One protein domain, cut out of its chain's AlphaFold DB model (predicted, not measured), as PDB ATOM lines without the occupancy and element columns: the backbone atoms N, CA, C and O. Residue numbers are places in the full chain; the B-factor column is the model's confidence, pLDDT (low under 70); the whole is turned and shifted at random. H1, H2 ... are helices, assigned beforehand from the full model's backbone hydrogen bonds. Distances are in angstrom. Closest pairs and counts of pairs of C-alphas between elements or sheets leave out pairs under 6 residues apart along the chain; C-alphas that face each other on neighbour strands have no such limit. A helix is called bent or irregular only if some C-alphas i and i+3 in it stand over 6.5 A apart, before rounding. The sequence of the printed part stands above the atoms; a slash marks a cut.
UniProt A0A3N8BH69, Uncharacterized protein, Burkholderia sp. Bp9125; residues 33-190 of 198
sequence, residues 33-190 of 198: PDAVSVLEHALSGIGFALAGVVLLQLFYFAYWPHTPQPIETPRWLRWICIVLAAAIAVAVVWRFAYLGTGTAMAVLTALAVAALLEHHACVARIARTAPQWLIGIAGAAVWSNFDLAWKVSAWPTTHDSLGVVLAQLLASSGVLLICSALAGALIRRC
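What this domain is: This is residues 33 to 190 of the 198 residues of an uncharacterized protein of Burkholderia sp. Bp9125 (UniProt A0A3N8BH69). Three long helices, H1, H5 and H6, make an up-and-down bundle, each running against the one before it in the chain, and the helical hairpin of H2 and H3 packs on H5 through part of H3. The short H4 turns across between H3 and H5 near one end of the bundle, and the loop of residues 65 to 77, of which 75 to 77 belong to H2, sticks out from the body. The printed part has 158 residues with six named helices, H1 to H6 in order along the chain, and no named strand: its class is all helix. It is compact, with a radius of gyration of the C-alphas of 17.4 A, and flat in outline, spanning 60 by 38 by 19 A.

How they stand to each other: H1, residues 35 to 63, touches H6, residues 162 to 189, closest at the C-alphas of Ala 42 and Ser 172, 3.9 A apart; they run the same way at a tilt of 38 degrees, only just steep. With residues 45 to 56 alone, H1 touches H5, residues 131 to 158, the hub, which touches four other helices. Their closest C-alphas are those of Gly 52 and Ile 135, 4.1 A apart, at a steep tilt of 41 degrees, opposite ways. H5 and H6 form a helical hairpin at a shallow tilt of 23 degrees; the C-alphas of Gln 132 and Gly 184 come closest, at 4.2 A. H3, residues 102 to 118, touches H5 with residues 105 to 112 alone, at a shallow tilt of 10 degrees, opposite ways; the closest C-alphas, Met 105 and Asn 145, are 6.0 A apart. H2, residues 75 to 95, forms a helical hairpin with H3 at a shallow tilt of 33 degrees, only just short of steep, with the C-alphas of Ala 86 and Ala 110 closest, at 4.8 A. H2 is apart from H1, H4, H5 and H6. H4, residues 120 to 129, touches H5 at the C-alphas of Ala 127 and Leu 134, their closest, 5.7 A apart; at 70.3 degrees they are only just about perpendicular. H4 and H1 only just touch, with 3 pairs of C-alphas within 8 A, the closest being those of Leu 56 and Ala 127, at 6.9 A. Every O i to N i+4 pair is within hydrogen-bond range in H2, H3, H4 and H6, against 22 of 25 in H1 and 22 of 24 in H5.

Where its parts are: H1 begins at C-alpha 35, (-59.704, -28.501, 54.127), and is 41.9 A long. H2 measures 30.5 A, H3 23.9 A and H4 14.2 A. H5, 36.4 A long, has a kink of 34 degrees near residue 152 and is irregular, with C-alphas 153 and 156 7.3 A apart. H6, 40.3 A long, ends at C-alpha 189, (-56.158, -12.410, 84.991).

The domain as a whole: The C-alphas of Pro 33 and Pro 70 are the two farthest apart, at 60.7 A. The printed part has no cut. The link from H1 to H2, 11 residues, is long. The mean pLDDT of the printed part is 82.1, with residues 63 to 72 under 70.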
ATOM      1  N   PRO A  33     -61.835 -30.355  49.382       83.94
ATOM      2  CA  PRO A  33     -60.545 -31.001  49.111       83.94
ATOM      3  C   PRO A  33     -59.345 -30.354  49.819       83.94
ATOM      4  O   PRO A  33     -58.435 -31.064  50.267       83.94
ATOM      5  N   ASP A  34     -59.379 -29.028  49.977       85.50
ATOM      6  CA  ASP A  34     -58.293 -28.229  50.556       85.50
ATOM      7  C   ASP A  34     -58.397 -28.069  52.077       85.50
ATOM      8  O   ASP A  34     -57.535 -27.444  52.695       85.50
ATOM      9  N   ALA A  35     -59.416 -28.667  52.704       84.94
ATOM     10  CA  ALA A  35     -59.704 -28.501  54.127       84.94
ATOM     11  C   ALA A  35     -58.502 -28.803  55.033       84.94
ATOM     12  O   ALA A  35     -58.227 -28.067  55.978       84.94
ATOM     13  N   VAL A  36     -57.747 -29.856  54.713       85.56
ATOM     14  CA  VAL A  36     -56.547 -30.233  55.471       85.56
ATOM     15  C   VAL A  36     -55.457 -29.165  55.343       85.56
ATOM     16  O   VAL A  36     -54.852 -28.783  56.337       85.56
ATOM     17  N   SER A  37     -55.248 -28.626  54.139       83.50
ATOM     18  CA  SER A  37     -54.264 -27.565  53.889       83.50
ATOM     19  C   SER A  37     -54.616 -26.287  54.656       83.50
ATOM     20  O   SER A  37     -53.753 -25.665  55.279       83.50
ATOM     21  N   VAL A  38     -55.900 -25.921  54.674       85.31
ATOM     22  CA  VAL A  38     -56.388 -24.759  55.426       85.31
ATOM     23  C   VAL A  38     -56.274 -24.971  56.931       85.31
ATOM     24  O   VAL A  38     -55.865 -24.049  57.630       85.31
ATOM     25  N   LEU A  39     -56.554 -26.174  57.436       85.50
ATOM     26  CA  LEU A  39     -56.410 -26.493  58.858       85.50
ATOM     27  C   LEU A  39     -54.943 -26.466  59.313       85.50
ATOM     28  O   LEU A  39     -54.643 -25.907  60.366       85.50
ATOM     29  N   GLU A  40     -54.019 -26.997  58.508       84.75
ATOM     30  CA  GLU A  40     -52.576 -26.913  58.771       84.75
ATOM     31  C   GLU A  40     -52.118 -25.448  58.907       84.75
ATOM     32  O   GLU A  40     -51.374 -25.101  59.827       84.75
ATOM     33  N   HIS A  41     -52.605 -24.565  58.029       84.12
ATOM     34  CA  HIS A  41     -52.321 -23.132  58.118       84.12
ATOM     35  C   HIS A  41     -53.032 -22.477  59.304       84.12
ATOM     36  O   HIS A  41     -52.431 -21.649  59.982       84.12
ATOM     37  N   ALA A  42     -54.261 -22.875  59.627       86.62
ATOM     38  CA  ALA A  42     -54.970 -22.389  60.807       86.62
ATOM     39  C   ALA A  42     -54.178 -22.673  62.098       86.62
ATOM     40  O   ALA A  42     -53.989 -21.781  62.924       86.62
ATOM     41  N   LEU A  43     -53.634 -23.887  62.238       85.69
ATOM     42  CA  LEU A  43     -52.819 -24.292  63.389       85.69
ATOM     43  C   LEU A  43     -51.524 -23.482  63.515       85.69
ATOM     44  O   LEU A  43     -51.054 -23.246  64.630       85.69
ATOM     45  N   SER A  44     -50.969 -22.995  62.400       82.19
ATOM     46  CA  SER A  44     -49.800 -22.111  62.440       82.19
ATOM     47  C   SER A  44     -50.079 -20.819  63.225       82.19
ATOM     48  O   SER A  44     -49.205 -20.351  63.958       82.19
ATOM     49  N   GLY A  45     -51.323 -20.319  63.192       83.25
ATOM     50  CA  GLY A  45     -51.772 -19.162  63.971       83.25
ATOM     51  C   GLY A  45     -51.560 -19.325  65.482       83.25
ATOM     52  O   GLY A  45     -51.212 -18.356  66.158       83.25
ATOM     53  N   ILE A  46     -51.665 -20.553  66.010       86.56
ATOM     54  CA  ILE A  46     -51.359 -20.863  67.419       86.56
ATOM     55  C   ILE A  46     -49.867 -20.648  67.693       86.56
ATOM     56  O   ILE A  46     -49.496 -19.977  68.656       86.56
ATOM     57  N   GLY A  47     -49.003 -21.189  66.828       84.06
ATOM     58  CA  GLY A  47     -47.550 -21.045  66.945       84.06
ATOM     59  C   GLY A  47     -47.102 -19.584  66.884       84.06
ATOM     60  O   GLY A  47     -46.247 -19.163  67.665       84.06
ATOM     61  N   PHE A  48     -47.723 -18.786  66.016       87.25
ATOM     62  CA  PHE A  48     -47.437 -17.357  65.911       87.25
ATOM     63  C   PHE A  48     -47.958 -16.557  67.110       87.25
ATOM     64  O   PHE A  48     -47.261 -15.658  67.586       87.25
ATOM     65  N   ALA A  49     -49.114 -16.924  67.671       87.44
ATOM     66  CA  ALA A  49     -49.583 -16.348  68.929       87.44
ATOM     67  C   ALA A  49     -48.614 -16.660  70.082       87.44
ATOM     68  O   ALA A  49     -48.285 -15.770  70.865       87.44
ATOM     69  N   LEU A  50     -48.093 -17.892  70.160       87.38
ATOM     70  CA  LEU A  50     -47.076 -18.273  71.146       87.38
ATOM     71  C   LEU A  50     -45.781 -17.471  70.977       87.38
ATOM     72  O   LEU A  50     -45.233 -16.998  71.970       87.38
ATOM     73  N   ALA A  51     -45.319 -17.251  69.742       85.31
ATOM     74  CA  ALA A  51     -44.177 -16.374  69.479       85.31
ATOM     75  C   ALA A  51     -44.436 -14.942  69.985       85.31
ATOM     76  O   ALA A  51     -43.572 -14.349  70.634       85.31
ATOM     77  N   GLY A  52     -45.646 -14.415  69.766       85.50
ATOM     78  CA  GLY A  52     -46.079 -13.128  70.312       85.50
ATOM     79  C   GLY A  52     -46.095 -13.093  71.846       85.50
ATOM     80  O   GLY A  52     -45.650 -12.111  72.438       85.50
ATOM     81  N   VAL A  53     -46.536 -14.173  72.505       86.12
ATOM     82  CA  VAL A  53     -46.482 -14.311  73.973       86.12
ATOM     83  C   VAL A  53     -45.039 -14.318  74.470       86.12
ATOM     84  O   VAL A  53     -44.729 -13.601  75.415       86.12
ATOM     85  N   VAL A  54     -44.142 -15.074  73.833       86.00
ATOM     86  CA  VAL A  54     -42.717 -15.104  74.202       86.00
ATOM     87  C   VAL A  54     -42.096 -13.714  74.070       86.00
ATOM     88  O   VAL A  54     -41.427 -13.259  74.994       86.00
ATOM     89  N   LEU A  55     -42.362 -13.009  72.969       83.38
ATOM     90  CA  LEU A  55     -41.882 -11.639  72.769       83.38
ATOM     91  C   LEU A  55     -42.424 -10.680  73.832       83.38
ATOM     92  O   LEU A  55     -41.667  -9.870  74.359       83.38
ATOM     93  N   LEU A  56     -43.704 -10.800  74.194       84.75
ATOM     94  CA  LEU A  56     -44.296 -10.026  75.283       84.75
ATOM     95  C   LEU A  56     -43.607 -10.313  76.629       84.75
ATOM     96  O   LEU A  56     -43.289  -9.374  77.356       84.75
ATOM     97  N   GLN A  57     -43.344 -11.581  76.955       84.81
ATOM     98  CA  GLN A  57     -42.673 -11.963  78.204       84.81
ATOM     99  C   GLN A  57     -41.219 -11.477  78.248       84.81
ATOM    100  O   GLN A  57     -40.784 -10.932  79.261       84.81
ATOM    101  N   LEU A  58     -40.484 -11.586  77.135       78.31
ATOM    102  CA  LEU A  58     -39.148 -10.998  76.999       78.31
ATOM    103  C   LEU A  58     -39.187  -9.479  77.177       78.31
ATOM    104  O   LEU A  58     -38.311  -8.912  77.825       78.31
ATOM    105  N   PHE A  59     -40.215  -8.823  76.637       77.69
ATOM    106  CA  PHE A  59     -40.394  -7.389  76.789       77.69
ATOM    107  C   PHE A  59     -40.651  -7.003  78.250       77.69
ATOM    108  O   PHE A  59     -40.025  -6.072  78.749       77.69
ATOM    109  N   TYR A  60     -41.521  -7.728  78.958       78.50
ATOM    110  CA  TYR A  60     -41.710  -7.528  80.396       78.50
ATOM    111  C   TYR A  60     -40.409  -7.748  81.170       78.50
ATOM    112  O   TYR A  60     -40.071  -6.930  82.013       78.50
ATOM    113  N   PHE A  61     -39.634  -8.782  80.858       74.44
ATOM    114  CA  PHE A  61     -38.366  -9.022  81.541       74.44
ATOM    115  C   PHE A  61     -37.331  -7.908  81.296       74.44
ATOM    116  O   PHE A  61     -36.701  -7.433  82.237       74.44
ATOM    117  N   ALA A  62     -37.158  -7.477  80.044       71.19
ATOM    118  CA  ALA A  62     -36.105  -6.536  79.660       71.19
ATOM    119  C   ALA A  62     -36.458  -5.063  79.924       71.19
ATOM    120  O   ALA A  62     -35.572  -4.262  80.213       71.19
ATOM    121  N   TYR A  63     -37.738  -4.698  79.800       66.50
ATOM    122  CA  TYR A  63     -38.194  -3.305  79.828       66.50
ATOM    123  C   TYR A  63     -39.125  -2.975  80.994       66.50
ATOM    124  O   TYR A  63     -39.495  -1.807  81.139       66.50
ATOM    125  N   TRP A  64     -39.513  -3.942  81.838       66.38
ATOM    126  CA  TRP A  64     -40.212  -3.610  83.078       66.38
ATOM    127  C   TRP A  64     -39.221  -3.102  84.128       66.38
ATOM    128  O   TRP A  64     -38.354  -3.856  84.586       66.38
ATOM    129  N   PRO A  65     -39.331  -1.833  84.546       58.62
ATOM    130  CA  PRO A  65     -38.400  -1.280  85.504       58.62
ATOM    131  C   PRO A  65     -38.655  -1.909  86.874       58.62
ATOM    132  O   PRO A  65     -39.749  -1.804  87.420       58.62
ATOM    133  N   HIS A  66     -37.620  -2.504  87.466       52.88
ATOM    134  CA  HIS A  66     -37.567  -2.667  88.924       52.88
ATOM    135  C   HIS A  66     -37.222  -1.327  89.609       52.88
ATOM    136  O   HIS A  66     -37.444  -1.159  90.802       52.88
ATOM    137  N   THR A  67     -36.748  -0.345  88.832       45.25
ATOM    138  CA  THR A  67     -36.380   1.011  89.260       45.25
ATOM    139  C   THR A  67     -36.491   1.980  88.076       45.25
ATOM    140  O   THR A  67     -36.050   1.620  86.979       45.25
ATOM    141  N   PRO A  68     -37.034   3.200  88.246       56.25
ATOM    142  CA  PRO A  68     -36.967   4.225  87.210       56.25
ATOM    143  C   PRO A  68     -35.497   4.527  86.887       56.25
ATOM    144  O   PRO A  68     -34.718   4.828  87.788       56.25
ATOM    145  N   GLN A  69     -35.108   4.398  85.615       56.50
ATOM    146  CA  GLN A  69     -33.752   4.703  85.151       56.50
ATOM    147  C   GLN A  69     -33.598   6.232  85.037       56.50
ATOM    148  O   GLN A  69     -34.312   6.842  84.242       56.50
ATOM    149  N   PRO A  70     -32.704   6.867  85.817       55.06
ATOM    150  CA  PRO A  70     -32.560   8.324  85.849       55.06
ATOM    151  C   PRO A  70     -31.744   8.898  84.677       55.06
ATOM    152  O   PRO A  70     -31.675  10.115  84.533       55.06
ATOM    153  N   ILE A  71     -31.112   8.056  83.849       62.09
ATOM    154  CA  ILE A  71     -30.236   8.482  82.750       62.09
ATOM    155  C   ILE A  71     -30.719   7.834  81.453       62.09
ATOM    156  O   ILE A  71     -30.764   6.609  81.341       62.09
ATOM    157  N   GLU A  72     -31.067   8.652  80.459       67.25
ATOM    158  CA  GLU A  72     -31.370   8.157  79.118       67.25
ATOM    159  C   GLU A  72     -30.106   7.586  78.461       67.25
ATOM    160  O   GLU A  72     -29.074   8.250  78.357       67.25
ATOM    161  N   THR A  73     -30.191   6.343  77.984       70.62
ATOM    162  CA  THR A  73     -29.121   5.707  77.206       70.62
ATOM    163  C   THR A  73     -28.737   6.576  75.997       70.62
ATOM    164  O   THR A  73     -29.625   6.940  75.218       70.62
ATOM    165  N   PRO A  74     -27.440   6.865  75.766       82.00
ATOM    166  CA  PRO A  74     -27.003   7.659  74.621       82.00
ATOM    167  C   PRO A  74     -27.501   7.078  73.293       82.00
ATOM    168  O   PRO A  74     -27.451   5.865  73.071       82.00
ATOM    169  N   ARG A  75     -27.932   7.948  72.369       81.94
ATOM    170  CA  ARG A  75     -28.529   7.541  71.083       81.94
ATOM    171  C   ARG A  75     -27.634   6.591  70.278       81.94
ATOM    172  O   ARG A  75     -28.146   5.638  69.701       81.94
ATOM    173  N   TRP A  76     -26.322   6.829  70.244       83.31
ATOM    174  CA  TRP A  76     -25.370   5.983  69.512       83.31
ATOM    175  C   TRP A  76     -25.274   4.573  70.113       83.31
ATOM    176  O   TRP A  76     -25.320   3.592  69.375       83.31
ATOM    177  N   LEU A  77     -25.234   4.462  71.445       82.31
ATOM    178  CA  LEU A  77     -25.170   3.181  72.147       82.31
ATOM    179  C   LEU A  77     -26.464   2.386  71.939       82.31
ATOM    180  O   LEU A  77     -26.427   1.188  71.671       82.31
ATOM    181  N   ARG A  78     -27.611   3.076  71.954       80.62
ATOM    182  CA  ARG A  78     -28.911   2.483  71.620       80.62
ATOM    183  C   ARG A  78     -28.918   1.893  70.209       80.62
ATOM    184  O   ARG A  78     -29.373   0.769  70.030       80.62
ATOM    185  N   TRP A  79     -28.390   2.615  69.220       84.94
ATOM    186  CA  TRP A  79     -28.296   2.107  67.848       84.94
ATOM    187  C   TRP A  79     -27.362   0.900  67.720       84.94
ATOM    188  O   TRP A  79     -27.707  -0.029  66.997       84.94
ATOM    189  N   ILE A  80     -26.252   0.848  68.465       86.06
ATOM    190  CA  ILE A  80     -25.390  -0.347  68.517       86.06
ATOM    191  C   ILE A  80     -26.185  -1.562  69.012       86.06
ATOM    192  O   ILE A  80     -26.150  -2.618  68.381       86.06
ATOM    193  N   CYS A  81     -26.953  -1.411  70.094       82.62
ATOM    194  CA  CYS A  81     -27.793  -2.493  70.612       82.62
ATOM    195  C   CYS A  81     -28.880  -2.918  69.614       82.62
ATOM    196  O   CYS A  81     -29.117  -4.113  69.452       82.62
ATOM    197  N   ILE A  82     -29.513  -1.963  68.920       84.62
ATOM    198  CA  ILE A  82     -30.521  -2.247  67.887       84.62
ATOM    199  C   ILE A  82     -29.910  -3.049  66.740       84.62
ATOM    200  O   ILE A  82     -30.469  -4.070  66.346       84.62
ATOM    201  N   VAL A  83     -28.755  -2.619  66.227       87.38
ATOM    202  CA  VAL A  83     -28.058  -3.307  65.132       87.38
ATOM    203  C   VAL A  83     -27.659  -4.719  65.555       87.38
ATOM    204  O   VAL A  83     -27.877  -5.661  64.794       87.38
ATOM    205  N   LEU A  84     -27.144  -4.894  66.776       87.00
ATOM    206  CA  LEU A  84     -26.786  -6.211  67.300       87.00
ATOM    207  C   LEU A  84     -28.010  -7.131  67.423       87.00
ATOM    208  O   LEU A  84     -27.970  -8.275  66.974       87.00
ATOM    209  N   ALA A  85     -29.116  -6.632  67.984       83.88
ATOM    210  CA  ALA A  85     -30.356  -7.392  68.109       83.88
ATOM    211  C   ALA A  85     -30.942  -7.765  66.738       83.88
ATOM    212  O   ALA A  85     -31.343  -8.911  66.527       83.88
ATOM    213  N   ALA A  86     -30.941  -6.824  65.788       86.19
ATOM    214  CA  ALA A  86     -31.375  -7.064  64.418       86.19
ATOM    215  C   ALA A  86     -30.497  -8.121  63.734       86.19
ATOM    216  O   ALA A  86     -31.031  -9.029  63.105       86.19
ATOM    217  N   ALA A  87     -29.172  -8.068  63.909       86.00
ATOM    218  CA  ALA A  87     -28.250  -9.055  63.352       86.00
ATOM    219  C   ALA A  87     -28.502 -10.468  63.908       86.00
ATOM    220  O   ALA A  87     -28.548 -11.428  63.141       86.00
ATOM    221  N   ILE A  88     -28.729 -10.598  65.222       85.25
ATOM    222  CA  ILE A  88     -29.077 -11.884  65.850       85.25
ATOM    223  C   ILE A  88     -30.407 -12.407  65.294       85.25
ATOM    224  O   ILE A  88     -30.492 -13.567  64.892       85.25
ATOM    225  N   ALA A  89     -31.436 -11.559  65.224       84.00
ATOM    226  CA  ALA A  89     -32.742 -11.945  64.694       84.00
ATOM    227  C   ALA A  89     -32.659 -12.375  63.221       84.00
ATOM    228  O   ALA A  89     -33.231 -13.396  62.843       84.00
ATOM    229  N   VAL A  90     -31.891 -11.648  62.406       86.19
ATOM    230  CA  VAL A  90     -31.608 -11.999  61.010       86.19
ATOM    231  C   VAL A  90     -30.890 -13.341  60.908       86.19
ATOM    232  O   VAL A  90     -31.295 -14.176  60.102       86.19
ATOM    233  N   ALA A  91     -29.878 -13.596  61.741       85.94
ATOM    234  CA  ALA A  91     -29.163 -14.872  61.746       85.94
ATOM    235  C   ALA A  91     -30.091 -16.050  62.092       85.94
ATOM    236  O   ALA A  91     -30.035 -17.099  61.447       85.94
ATOM    237  N   VAL A  92     -30.987 -15.863  63.068       81.31
ATOM    238  CA  VAL A  92     -32.025 -16.849  63.401       81.31
ATOM    239  C   VAL A  92     -32.955 -17.067  62.211       81.31
ATOM    240  O   VAL A  92     -33.195 -18.210  61.830       81.31
ATOM    241  N   VAL A  93     -33.450 -15.996  61.587       80.94
ATOM    242  CA  VAL A  93     -34.365 -16.086  60.441       80.94
ATOM    243  C   VAL A  93     -33.713 -16.767  59.246       80.94
ATOM    244  O   VAL A  93     -34.346 -17.628  58.644       80.94
ATOM    245  N   TRP A  94     -32.446 -16.482  58.944       80.88
ATOM    246  CA  TRP A  94     -31.724 -17.158  57.867       80.88
ATOM    247  C   TRP A  94     -31.638 -18.668  58.061       80.88
ATOM    248  O   TRP A  94     -31.764 -19.409  57.090       80.88
ATOM    249  N   ARG A  95     -31.494 -19.141  59.304       78.69
ATOM    250  CA  ARG A  95     -31.472 -20.580  59.607       78.69
ATOM    251  C   ARG A  95     -32.790 -21.284  59.274       78.69
ATOM    252  O   ARG A  95     -32.793 -22.492  59.051       78.69
ATOM    253  N   PHE A  96     -33.892 -20.542  59.249       72.94
ATOM    254  CA  PHE A  96     -35.231 -21.051  58.948       72.94
ATOM    255  C   PHE A  96     -35.801 -20.489  57.640       72.94
ATOM    256  O   PHE A  96     -36.987 -20.678  57.369       72.94
ATOM    257  N   ALA A  97     -34.988 -19.778  56.859       75.69
ATOM    258  CA  ALA A  97     -35.431 -19.154  55.627       75.69
ATOM    259  C   ALA A  97     -35.709 -20.215  54.564       75.69
ATOM    260  O   ALA A  97     -34.926 -21.149  54.373       75.69
ATOM    261  N   TYR A  98     -36.803 -20.035  53.829       70.81
ATOM    262  CA  TYR A  98     -37.084 -20.875  52.676       70.81
ATOM    263  C   TYR A  98     -36.186 -20.488  51.502       70.81
ATOM    264  O   TYR A  98     -35.760 -19.332  51.362       70.81
ATOM    265  N   LEU A  99     -35.918 -21.465  50.637       74.25
ATOM    266  CA  LEU A  99     -35.066 -21.298  49.465       74.25
ATOM    267  C   LEU A  99     -35.546 -20.098  48.626       74.25
ATOM    268  O   LEU A  99     -36.729 -19.984  48.317       74.25
ATOM    269  N   GLY A 100     -34.642 -19.163  48.324       75.69
ATOM    270  CA  GLY A 100     -34.948 -17.954  47.545       75.69
ATOM    271  C   GLY A 100     -35.638 -16.803  48.298       75.69
ATOM    272  O   GLY A 100     -35.792 -15.732  47.722       75.69
ATOM    273  N   THR A 101     -36.007 -16.963  49.576       80.81
ATOM    274  CA  THR A 101     -36.734 -15.921  50.347       80.81
ATOM    275  C   THR A 101     -35.910 -15.259  51.454       80.81
ATOM    276  O   THR A 101     -36.307 -14.226  51.994       80.81
ATOM    277  N   GLY A 102     -34.732 -15.808  51.770       81.31
ATOM    278  CA  GLY A 102     -33.952 -15.416  52.946       81.31
ATOM    279  C   GLY A 102     -33.581 -13.936  53.019       81.31
ATOM    280  O   GLY A 102     -33.682 -13.349  54.091       81.31
ATOM    281  N   THR A 103     -33.209 -13.302  51.904       84.38
ATOM    282  CA  THR A 103     -32.847 -11.873  51.900       84.38
ATOM    283  C   THR A 103     -34.041 -10.983  52.239       84.38
ATOM    284  O   THR A 103     -33.921 -10.091  53.075       84.38
ATOM    285  N   ALA A 104     -35.208 -11.245  51.643       82.69
ATOM    286  CA  ALA A 104     -36.424 -10.488  51.934       82.69
ATOM    287  C   ALA A 104     -36.852 -10.681  53.396       82.69
ATOM    288  O   ALA A 104     -37.125  -9.702  54.095       82.69
ATOM    289  N   MET A 105     -36.816 -11.926  53.885       81.94
ATOM    290  CA  MET A 105     -37.134 -12.230  55.280       81.94
ATOM    291  C   MET A 105     -36.179 -11.541  56.258       81.94
ATOM    292  O   MET A 105     -36.619 -11.035  57.291       81.94
ATOM    293  N   ALA A 106     -34.882 -11.499  55.941       85.62
ATOM    294  CA  ALA A 106     -33.872 -10.824  56.745       85.62
ATOM    295  C   ALA A 106     -34.126  -9.312  56.819       85.62
ATOM    296  O   ALA A 106     -34.153  -8.752  57.914       85.62
ATOM    297  N   VAL A 107     -34.380  -8.659  55.680       86.12
ATOM    298  CA  VAL A 107     -34.666  -7.215  55.632       86.12
ATOM    299  C   VAL A 107     -35.924  -6.877  56.434       86.12
ATOM    300  O   VAL A 107     -35.882  -5.983  57.279       86.12
ATOM    301  N   LEU A 108     -37.020  -7.618  56.238       86.12
ATOM    302  CA  LEU A 108     -38.265  -7.404  56.988       86.12
ATOM    303  C   LEU A 108     -38.066  -7.599  58.495       86.12
ATOM    304  O   LEU A 108     -38.554  -6.800  59.292       86.12
ATOM    305  N   THR A 109     -37.301  -8.620  58.885       85.25
ATOM    306  CA  THR A 109     -36.981  -8.885  60.295       85.25
ATOM    307  C   THR A 109     -36.157  -7.757  60.900       85.25
ATOM    308  O   THR A 109     -36.475  -7.285  61.990       85.25
ATOM    309  N   ALA A 110     -35.124  -7.288  60.195       85.81
ATOM    310  CA  ALA A 110     -34.284  -6.191  60.661       85.81
ATOM    311  C   ALA A 110     -35.096  -4.904  60.857       85.81
ATOM    312  O   ALA A 110     -34.974  -4.260  61.899       85.81
ATOM    313  N   LEU A 111     -35.969  -4.565  59.901       87.50
ATOM    314  CA  LEU A 111     -36.858  -3.403  59.997       87.50
ATOM    315  C   LEU A 111     -37.849  -3.535  61.158       87.50
ATOM    316  O   LEU A 111     -38.033  -2.581  61.911       87.50
ATOM    317  N   ALA A 112     -38.448  -4.714  61.343       84.88
ATOM    318  CA  ALA A 112     -39.378  -4.965  62.440       84.88
ATOM    319  C   ALA A 112     -38.696  -4.829  63.812       84.88
ATOM    320  O   ALA A 112     -39.233  -4.171  64.703       84.88
ATOM    321  N   VAL A 113     -37.496  -5.399  63.973       84.81
ATOM    322  CA  VAL A 113     -36.708  -5.283  65.211       84.81
ATOM    323  C   VAL A 113     -36.293  -3.835  65.459       84.81
ATOM    324  O   VAL A 113     -36.447  -3.344  66.577       84.81
ATOM    325  N   ALA A 114     -35.819  -3.129  64.429       84.25
ATOM    326  CA  ALA A 114     -35.446  -1.725  64.545       84.25
ATOM    327  C   ALA A 114     -36.634  -0.861  64.989       84.25
ATOM    328  O   ALA A 114     -36.519  -0.142  65.979       84.25
ATOM    329  N   ALA A 115     -37.792  -1.001  64.336       84.69
ATOM    330  CA  ALA A 115     -39.001  -0.260  64.686       84.69
ATOM    331  C   ALA A 115     -39.487  -0.572  66.113       84.69
ATOM    332  O   ALA A 115     -39.841   0.341  66.862       84.69
ATOM    333  N   LEU A 116     -39.466  -1.848  66.521       83.38
ATOM    334  CA  LEU A 116     -39.869  -2.275  67.865       83.38
ATOM    335  C   LEU A 116     -39.004  -1.620  68.951       83.38
ATOM    336  O   LEU A 116     -39.523  -1.129  69.953       83.38
ATOM    337  N   LEU A 117     -37.685  -1.612  68.749       82.00
ATOM    338  CA  LEU A 117     -36.724  -1.089  69.718       82.00
ATOM    339  C   LEU A 117     -36.640   0.444  69.692       82.00
ATOM    340  O   LEU A 117     -36.478   1.078  70.739       82.00
ATOM    341  N   GLU A 118     -36.799   1.067  68.525       84.38
ATOM    342  CA  GLU A 118     -36.855   2.524  68.395       84.38
ATOM    343  C   GLU A 118     -38.098   3.094  69.089       84.38
ATOM    344  O   GLU A 118     -37.994   4.053  69.859       84.38
ATOM    345  N   HIS A 119     -39.251   2.443  68.922       83.94
ATOM    346  CA  HIS A 119     -40.522   2.848  69.526       83.94
ATOM    347  C   HIS A 119     -40.851   2.108  70.834       83.94
ATOM    348  O   HIS A 119     -42.020   2.042  71.229       83.94
ATOM    349  N   HIS A 120     -39.839   1.594  71.543       79.00
ATOM    350  CA  HIS A 120     -39.998   0.772  72.752       79.00
ATOM    351  C   HIS A 120     -40.939   1.388  73.804       79.00
ATOM    352  O   HIS A 120     -41.704   0.664  74.428       79.00
ATOM    353  N   ALA A 121     -40.961   2.714  73.985       77.75
ATOM    354  CA  ALA A 121     -41.863   3.373  74.937       77.75
ATOM    355  C   ALA A 121     -43.351   3.267  74.540       77.75
ATOM    356  O   ALA A 121     -44.228   3.102  75.397       77.75
ATOM    357  N   CYS A 122     -43.650   3.345  73.239       81.12
ATOM    358  CA  CYS A 122     -44.996   3.128  72.707       81.12
ATOM    359  C   CYS A 122     -45.392   1.654  72.854       81.12
ATOM    360  O   CYS A 122     -46.454   1.340  73.395       81.12
ATOM    361  N   VAL A 123     -44.482   0.751  72.482       81.25
ATOM    362  CA  VAL A 123     -44.652  -0.702  72.617       81.25
ATOM    363  C   VAL A 123     -44.898  -1.089  74.077       81.25
ATOM    364  O   VAL A 123     -45.845  -1.816  74.360       81.25
ATOM    365  N   ALA A 124     -44.145  -0.521  75.022       77.31
ATOM    366  CA  ALA A 124     -44.326  -0.725  76.460       77.31
ATOM    367  C   ALA A 124     -45.690  -0.255  76.962       77.31
ATOM    368  O   ALA A 124     -46.261  -0.824  77.894       77.31
ATOM    369  N   ARG A 125     -46.233   0.815  76.376       80.50
ATOM    370  CA  ARG A 125     -47.582   1.282  76.702       80.50
ATOM    371  C   ARG A 125     -48.627   0.273  76.237       80.50
ATOM    372  O   ARG A 125     -49.481  -0.091  77.035       80.50
ATOM    373  N   ILE A 126     -48.515  -0.219  75.004       83.00
ATOM    374  CA  ILE A 126     -49.431  -1.223  74.439       83.00
ATOM    375  C   ILE A 126     -49.331  -2.545  75.210       83.00
ATOM    376  O   ILE A 126     -50.354  -3.115  75.577       83.00
ATOM    377  N   ALA A 127     -48.114  -2.992  75.532       81.69
ATOM    378  CA  ALA A 127     -47.858  -4.189  76.336       81.69
ATOM    379  C   ALA A 127     -48.580  -4.153  77.691       81.69
ATOM    380  O   ALA A 127     -49.021  -5.188  78.187       81.69
ATOM    381  N   ARG A 128     -48.696  -2.959  78.288       77.25
ATOM    382  CA  ARG A 128     -49.384  -2.730  79.565       77.25
ATOM    383  C   ARG A 128     -50.893  -2.708  79.417       77.25
ATOM    384  O   ARG A 128     -51.596  -3.431  80.108       77.25
ATOM    385  N   THR A 129     -51.393  -1.850  78.536       83.25
ATOM    386  CA  THR A 129     -52.830  -1.567  78.467       83.25
ATOM    387  C   THR A 129     -53.596  -2.649  77.720       83.25
ATOM    388  O   THR A 129     -54.762  -2.907  78.018       83.25
ATOM    389  N   ALA A 130     -52.957  -3.292  76.746       87.12
ATOM    390  CA  ALA A 130     -53.600  -4.245  75.863       87.12
ATOM    391  C   ALA A 130     -52.607  -5.305  75.349       87.12
ATOM    392  O   ALA A 130     -52.251  -5.302  74.164       87.12
ATOM    393  N   PRO A 131     -52.185  -6.256  76.207       85.50
ATOM    394  CA  PRO A 131     -51.215  -7.293  75.844       85.50
ATOM    395  C   PRO A 131     -51.644  -8.124  74.626       85.50
ATOM    396  O   PRO A 131     -50.792  -8.534  73.846       85.50
ATOM    397  N   GLN A 132     -52.952  -8.308  74.396       89.69
ATOM    398  CA  GLN A 132     -53.473  -8.992  73.206       89.69
ATOM    399  C   GLN A 132     -53.048  -8.323  71.895       89.69
ATOM    400  O   GLN A 132     -52.811  -9.020  70.916       89.69
ATOM    401  N   TRP A 133     -52.930  -6.990  71.865       88.81
ATOM    402  CA  TRP A 133     -52.523  -6.275  70.657       88.81
ATOM    403  C   TRP A 133     -51.035  -6.441  70.404       88.81
ATOM    404  O   TRP A 133     -50.647  -6.649  69.261       88.81
ATOM    405  N   LEU A 134     -50.204  -6.423  71.451       87.75
ATOM    406  CA  LEU A 134     -48.780  -6.690  71.278       87.75
ATOM    407  C   LEU A 134     -48.538  -8.134  70.818       87.75
ATOM    408  O   LEU A 134     -47.792  -8.338  69.867       87.75
ATOM    409  N   ILE A 135     -49.216  -9.115  71.428       87.56
ATOM    410  CA  ILE A 135     -49.147 -10.524  71.001       87.56
ATOM    411  C   ILE A 135     -49.596 -10.657  69.547       87.56
ATOM    412  O   ILE A 135     -48.890 -11.265  68.748       87.56
ATOM    413  N   GLY A 136     -50.736 -10.057  69.199       88.38
ATOM    414  CA  GLY A 136     -51.300 -10.119  67.856       88.38
ATOM    415  C   GLY A 136     -50.400  -9.471  66.809       88.38
ATOM    416  O   GLY A 136     -50.139 -10.090  65.790       88.38
ATOM    417  N   ILE A 137     -49.875  -8.268  67.061       87.56
ATOM    418  CA  ILE A 137     -48.983  -7.556  66.129       87.56
ATOM    419  C   ILE A 137     -47.655  -8.299  65.973       87.56
ATOM    420  O   ILE A 137     -47.193  -8.504  64.853       87.56
ATOM    421  N   ALA A 138     -47.047  -8.730  67.082       86.00
ATOM    422  CA  ALA A 138     -45.790  -9.468  67.053       86.00
ATOM    423  C   ALA A 138     -45.957 -10.822  66.348       86.00
ATOM    424  O   ALA A 138     -45.176 -11.165  65.460       86.00
ATOM    425  N   GLY A 139     -47.016 -11.558  66.689       85.38
ATOM    426  CA  GLY A 139     -47.379 -12.806  66.033       85.38
ATOM    427  C   GLY A 139     -47.697 -12.605  64.553       85.38
ATOM    428  O   GLY A 139     -47.224 -13.386  63.737       85.38
ATOM    429  N   ALA A 140     -48.403 -11.533  64.184       85.75
ATOM    430  CA  ALA A 140     -48.725 -11.206  62.797       85.75
ATOM    431  C   ALA A 140     -47.471 -10.872  61.987       85.75
ATOM    432  O   ALA A 140     -47.347 -11.338  60.862       85.75
ATOM    433  N   ALA A 141     -46.511 -10.134  62.551       84.56
ATOM    434  CA  ALA A 141     -45.248  -9.842  61.878       84.56
ATOM    435  C   ALA A 141     -44.449 -11.124  61.587       84.56
ATOM    436  O   ALA A 141     -43.953 -11.314  60.474       84.56
ATOM    437  N   VAL A 142     -44.366 -12.033  62.565       82.19
ATOM    438  CA  VAL A 142     -43.714 -13.340  62.389       82.19
ATOM    439  C   VAL A 142     -44.485 -14.186  61.373       82.19
ATOM    440  O   VAL A 142     -43.885 -14.717  60.440       82.19
ATOM    441  N   TRP A 143     -45.809 -14.263  61.509       85.81
ATOM    442  CA  TRP A 143     -46.697 -14.967  60.586       85.81
ATOM    443  C   TRP A 143     -46.518 -14.476  59.153       85.81
ATOM    444  O   TRP A 143     -46.198 -15.280  58.288       85.81
ATOM    445  N   SER A 144     -46.634 -13.170  58.898       80.94
ATOM    446  CA  SER A 144     -46.488 -12.597  57.558       80.94
ATOM    447  C   SER A 144     -45.129 -12.922  56.950       80.94
ATOM    448  O   SER A 144     -45.058 -13.216  55.762       80.94
ATOM    449  N   ASN A 145     -44.059 -12.930  57.750       80.25
ATOM    450  CA  ASN A 145     -42.730 -13.252  57.248       80.25
ATOM    451  C   ASN A 145     -42.604 -14.730  56.839       80.25
ATOM    452  O   ASN A 145     -42.099 -15.033  55.763       80.25
ATOM    453  N   PHE A 146     -43.079 -15.660  57.674       77.75
ATOM    454  CA  PHE A 146     -42.936 -17.098  57.420       77.75
ATOM    455  C   PHE A 146     -43.983 -17.667  56.458       77.75
ATOM    456  O   PHE A 146     -43.654 -18.544  55.663       77.75
ATOM    457  N   ASP A 147     -45.223 -17.190  56.521       80.75
ATOM    458  CA  ASP A 147     -46.331 -17.648  55.680       80.75
ATOM    459  C   ASP A 147     -46.160 -17.162  54.236       80.75
ATOM    460  O   ASP A 147     -46.212 -17.964  53.303       80.75
ATOM    461  N   LEU A 148     -45.823 -15.879  54.044       77.00
ATOM    462  CA  LEU A 148     -45.530 -15.343  52.714       77.00
ATOM    463  C   LEU A 148     -44.289 -16.005  52.113       77.00
ATOM    464  O   LEU A 148     -44.308 -16.388  50.946       77.00
ATOM    465  N   ALA A 149     -43.227 -16.184  52.907       80.81
ATOM    466  CA  ALA A 149     -42.025 -16.865  52.442       80.81
ATOM    467  C   ALA A 149     -42.308 -18.319  52.046       80.81
ATOM    468  O   ALA A 149     -41.834 -18.773  51.004       80.81
ATOM    469  N   TRP A 150     -43.134 -19.031  52.821       79.94
ATOM    470  CA  TRP A 150     -43.570 -20.371  52.449       79.94
ATOM    471  C   TRP A 150     -44.320 -20.351  51.116       79.94
ATOM    472  O   TRP A 150     -43.912 -21.062  50.200       79.94
ATOM    473  N   LYS A 151     -45.336 -19.492  50.958       81.44
ATOM    474  CA  LYS A 151     -46.127 -19.396  49.719       81.44
ATOM    475  C   LYS A 151     -45.264 -19.072  48.505       81.44
ATOM    476  O   LYS A 151     -45.415 -19.725  47.480       81.44
ATOM    477  N   VAL A 152     -44.333 -18.124  48.624       80.88
ATOM    478  CA  VAL A 152     -43.394 -17.775  47.544       80.88
ATOM    479  C   VAL A 152     -42.493 -18.961  47.198       80.88
ATOM    480  O   VAL A 152     -42.306 -19.263  46.022       80.88
ATOM    481  N   SER A 153     -41.968 -19.667  48.202       78.56
ATOM    482  CA  SER A 153     -41.086 -20.821  47.976       78.56
ATOM    483  C   SER A 153     -41.811 -22.045  47.409       78.56
ATOM    484  O   SER A 153     -41.248 -22.777  46.598       78.56
ATOM    485  N   ALA A 154     -43.062 -22.265  47.818       77.00
ATOM    486  CA  ALA A 154     -43.879 -23.408  47.429       77.00
ATOM    487  C   ALA A 154     -44.641 -23.167  46.119       77.00
ATOM    488  O   ALA A 154     -45.069 -24.138  45.489       77.00
ATOM    489  N   TRP A 155     -44.747 -21.905  45.682       78.06
ATOM    490  CA  TRP A 155     -45.441 -21.479  44.466       78.06
ATOM    491  C   TRP A 155     -45.159 -22.356  43.236       78.06
ATOM    492  O   TRP A 155     -46.124 -22.760  42.587       78.06
ATOM    493  N   PRO A 156     -43.899 -22.748  42.931       76.69
ATOM    494  CA  PRO A 156     -43.603 -23.574  41.758       76.69
ATOM    495  C   PRO A 156     -44.171 -25.000  41.824       76.69
ATOM    496  O   PRO A 156     -44.127 -25.722  40.834       76.69
ATOM    497  N   THR A 157     -44.643 -25.440  42.994       74.81
ATOM    498  CA  THR A 157     -45.035 -26.833  43.249       74.81
ATOM    499  C   THR A 157     -46.504 -26.994  43.617       74.81
ATOM    500  O   THR A 157     -47.117 -27.962  43.178       74.81
ATOM    501  N   THR A 158     -47.093 -26.070  44.382       72.94
ATOM    502  CA  THR A 158     -48.470 -26.226  44.881       72.94
ATOM    503  C   THR A 158     -49.523 -25.720  43.903       72.94
ATOM    504  O   THR A 158     -50.581 -26.331  43.809       72.94
ATOM    505  N   HIS A 159     -49.230 -24.660  43.136       75.50
ATOM    506  CA  HIS A 159     -50.180 -24.023  42.208       75.50
ATOM    507  C   HIS A 159     -51.555 -23.738  42.847       75.50
ATOM    508  O   HIS A 159     -52.595 -23.848  42.194       75.50
ATOM    509  N   ASP A 160     -51.560 -23.379  44.135       80.50
ATOM    510  CA  ASP A 160     -52.785 -23.102  44.881       80.50
ATOM    511  C   ASP A 160     -53.555 -21.943  44.230       80.50
ATOM    512  O   ASP A 160     -52.992 -20.899  43.888       80.50
ATOM    513  N   SER A 161     -54.873 -22.101  44.094       85.12
ATOM    514  CA  SER A 161     -55.722 -21.005  43.627       85.12
ATOM    515  C   SER A 161     -55.708 -19.834  44.618       85.12
ATOM    516  O   SER A 161     -55.530 -20.016  45.826       85.12
ATOM    517  N   LEU A 162     -55.984 -18.620  44.129       84.19
ATOM    518  CA  LEU A 162     -56.108 -17.432  44.984       84.19
ATOM    519  C   LEU A 162     -57.110 -17.639  46.132       84.19
ATOM    520  O   LEU A 162     -56.866 -17.178  47.243       84.19
ATOM    521  N   GLY A 163     -58.206 -18.367  45.891       86.06
ATOM    522  CA  GLY A 163     -59.206 -18.672  46.917       86.06
ATOM    523  C   GLY A 163     -58.652 -19.533  48.054       86.06
ATOM    524  O   GLY A 163     -58.894 -19.235  49.222       86.06
ATOM    525  N   VAL A 164     -57.847 -20.548  47.730       85.81
ATOM    526  CA  VAL A 164     -57.190 -21.410  48.728       85.81
ATOM    527  C   VAL A 164     -56.148 -20.622  49.515       85.81
ATOM    528  O   VAL A 164     -56.120 -20.688  50.744       85.81
ATOM    529  N   VAL A 165     -55.349 -19.803  48.826       85.00
ATOM    530  CA  VAL A 165     -54.362 -18.924  49.463       85.00
ATOM    531  C   VAL A 165     -55.032 -17.971  50.453       85.00
ATOM    532  O   VAL A 165     -54.565 -17.862  51.588       85.00
ATOM    533  N   LEU A 166     -56.132 -17.325  50.056       87.25
ATOM    534  CA  LEU A 166     -56.904 -16.434  50.921       87.25
ATOM    535  C   LEU A 166     -57.511 -17.179  52.108       87.25
ATOM    536  O   LEU A 166     -57.435 -16.684  53.230       87.25
ATOM    537  N   ALA A 167     -58.059 -18.376  51.900       88.00
ATOM    538  CA  ALA A 167     -58.631 -19.153  52.990       88.00
ATOM    539  C   ALA A 167     -57.576 -19.582  54.022       88.00
ATOM    540  O   ALA A 167     -57.821 -19.466  55.220       88.00
ATOM    541  N   GLN A 168     -56.386 -20.002  53.579       88.38
ATOM    542  CA  GLN A 168     -55.251 -20.290  54.466       88.38
ATOM    543  C   GLN A 168     -54.852 -19.049  55.285       88.38
ATOM    544  O   GLN A 168     -54.679 -19.141  56.502       88.38
ATOM    545  N   LEU A 169     -54.752 -17.883  54.631       87.25
ATOM    546  CA  LEU A 169     -54.386 -16.621  55.283       87.25
ATOM    547  C   LEU A 169     -55.429 -16.197  56.323       87.25
ATOM    548  O   LEU A 169     -55.071 -15.839  57.446       87.25
ATOM    549  N   LEU A 170     -56.714 -16.260  55.963       89.12
ATOM    550  CA  LEU A 170     -57.829 -15.906  56.841       89.12
ATOM    551  C   LEU A 170     -57.949 -16.869  58.021       89.12
ATOM    552  O   LEU A 170     -58.143 -16.418  59.147       89.12
ATOM    553  N   ALA A 171     -57.793 -18.174  57.791       88.50
ATOM    554  CA  ALA A 171     -57.859 -19.170  58.851       88.50
ATOM    555  C   ALA A 171     -56.711 -18.993  59.856       88.50
ATOM    556  O   ALA A 171     -56.958 -18.927  61.061       88.50
ATOM    557  N   SER A 172     -55.473 -18.831  59.375       88.12
ATOM    558  CA  SER A 172     -54.312 -18.576  60.239       88.12
ATOM    559  C   SER A 172     -54.450 -17.264  61.016       88.12
ATOM    560  O   SER A 172     -54.287 -17.242  62.237       88.12
ATOM    561  N   SER A 173     -54.844 -16.181  60.335       87.62
ATOM    562  CA  SER A 173     -55.064 -14.871  60.964       87.62
ATOM    563  C   SER A 173     -56.180 -14.922  62.008       87.62
ATOM    564  O   SER A 173     -56.039 -14.364  63.093       87.62
ATOM    565  N   GLY A 174     -57.279 -15.619  61.713       90.56
ATOM    566  CA  GLY A 174     -58.393 -15.807  62.637       90.56
ATOM    567  C   GLY A 174     -57.963 -16.536  63.908       90.56
ATOM    568  O   GLY A 174     -58.226 -16.055  65.012       90.56
ATOM    569  N   VAL A 175     -57.233 -17.648  63.769       91.88
ATOM    570  CA  VAL A 175     -56.691 -18.387  64.919       91.88
ATOM    571  C   VAL A 175     -55.700 -17.535  65.706       91.88
ATOM    572  O   VAL A 175     -55.803 -17.471  66.929       91.88
ATOM    573  N   LEU A 176     -54.795 -16.817  65.035       91.75
ATOM    574  CA  LEU A 176     -53.867 -15.891  65.683       91.75
ATOM    575  C   LEU A 176     -54.612 -14.838  66.517       91.75
ATOM    576  O   LEU A 176     -54.249 -14.613  67.671       91.75
ATOM    577  N   LEU A 177     -55.657 -14.212  65.970       92.44
ATOM    578  CA  LEU A 177     -56.454 -13.205  66.680       92.44
ATOM    579  C   LEU A 177     -57.160 -13.800  67.903       92.44
ATOM    580  O   LEU A 177     -57.088 -13.219  68.989       92.44
ATOM    581  N   ILE A 178     -57.788 -14.970  67.752       93.50
ATOM    582  CA  ILE A 178     -58.457 -15.680  68.851       93.50
ATOM    583  C   ILE A 178     -57.443 -16.024  69.948       93.50
ATOM    584  O   ILE A 178     -57.645 -15.670  71.110       93.50
ATOM    585  N   CYS A 179     -56.323 -16.654  69.590       92.81
ATOM    586  CA  CYS A 179     -55.273 -17.019  70.536       92.81
ATOM    587  C   CYS A 179     -54.659 -15.791  71.215       92.81
ATOM    588  O   CYS A 179     -54.429 -15.819  72.420       92.81
ATOM    589  N   SER A 180     -54.452 -14.693  70.485       91.25
ATOM    590  CA  SER A 180     -53.937 -13.435  71.043       91.25
ATOM    591  C   SER A 180     -54.915 -12.818  72.042       91.25
ATOM    592  O   SER A 180     -54.503 -12.358  73.109       91.25
ATOM    593  N   ALA A 181     -56.217 -12.842  71.740       91.94
ATOM    594  CA  ALA A 181     -57.260 -12.367  72.643       91.94
ATOM    595  C   ALA A 181     -57.342 -13.220  73.918       91.94
ATOM    596  O   ALA A 181     -57.369 -12.667  75.021       91.94
ATOM    597  N   LEU A 182     -57.324 -14.550  73.774       91.62
ATOM    598  CA  LEU A 182     -57.327 -15.494  74.895       91.62
ATOM    599  C   LEU A 182     -56.077 -15.339  75.767       91.62
ATOM    600  O   LEU A 182     -56.193 -15.196  76.982       91.62
ATOM    601  N   ALA A 183     -54.893 -15.298  75.156       89.44
ATOM    602  CA  ALA A 183     -53.630 -15.110  75.861       89.44
ATOM    603  C   ALA A 183     -53.587 -13.756  76.580       89.44
ATOM    604  O   ALA A 183     -53.246 -13.694  77.758       89.44
ATOM    605  N   GLY A 184     -54.008 -12.672  75.924       87.62
ATOM    606  CA  GLY A 184     -54.093 -11.360  76.565       87.62
ATOM    607  C   GLY A 184     -55.084 -11.335  77.734       87.62
ATOM    608  O   GLY A 184     -54.794 -10.733  78.767       87.62
ATOM    609  N   ALA A 185     -56.232 -12.011  77.615       88.81
ATOM    610  CA  ALA A 185     -57.183 -12.154  78.716       88.81
ATOM    611  C   ALA A 185     -56.599 -12.961  79.886       88.81
ATOM    612  O   ALA A 185     -56.787 -12.574  81.040       88.81
ATOM    613  N   LEU A 186     -55.861 -14.037  79.598       89.19
ATOM    614  CA  LEU A 186     -55.175 -14.848  80.602       89.19
ATOM    615  C   LEU A 186     -54.102 -14.037  81.337       89.19
ATOM    616  O   LEU A 186     -54.092 -14.011  82.563       89.19
ATOM    617  N   ILE A 187     -53.261 -13.304  80.606       86.62
ATOM    618  CA  ILE A 187     -52.198 -12.460  81.177       86.62
ATOM    619  C   ILE A 187     -52.774 -11.372  82.086       86.62
ATOM    620  O   ILE A 187     -52.232 -11.112  83.156       86.62
ATOM    621  N   ARG A 188     -53.918 -10.776  81.720       82.69
ATOM    622  CA  ARG A 188     -54.608  -9.806  82.588       82.69
ATOM    623  C   ARG A 188     -55.172 -10.426  83.869       82.69
ATOM    624  O   ARG A 188     -55.297  -9.726  84.868       82.69
ATOM    625  N   ARG A 189     -55.556 -11.706  83.842       84.69
ATOM    626  CA  ARG A 189     -56.158 -12.410  84.991       84.69
ATOM    627  C   ARG A 189     -55.118 -13.055  85.905       84.69
ATOM    628  O   ARG A 189     -55.350 -13.169  87.104       84.69
ATOM    629  N   CYS A 190     -53.980 -13.464  85.361       83.25
ATOM    630  CA  CYS A 190     -52.929 -14.151  86.097       83.25
ATOM    631  C   CYS A 190     -51.837 -13.164  86.511       83.25
ATOM    632  O   CYS A 190     -50.972 -12.812  85.713       83.25
TER     633      CYS A 190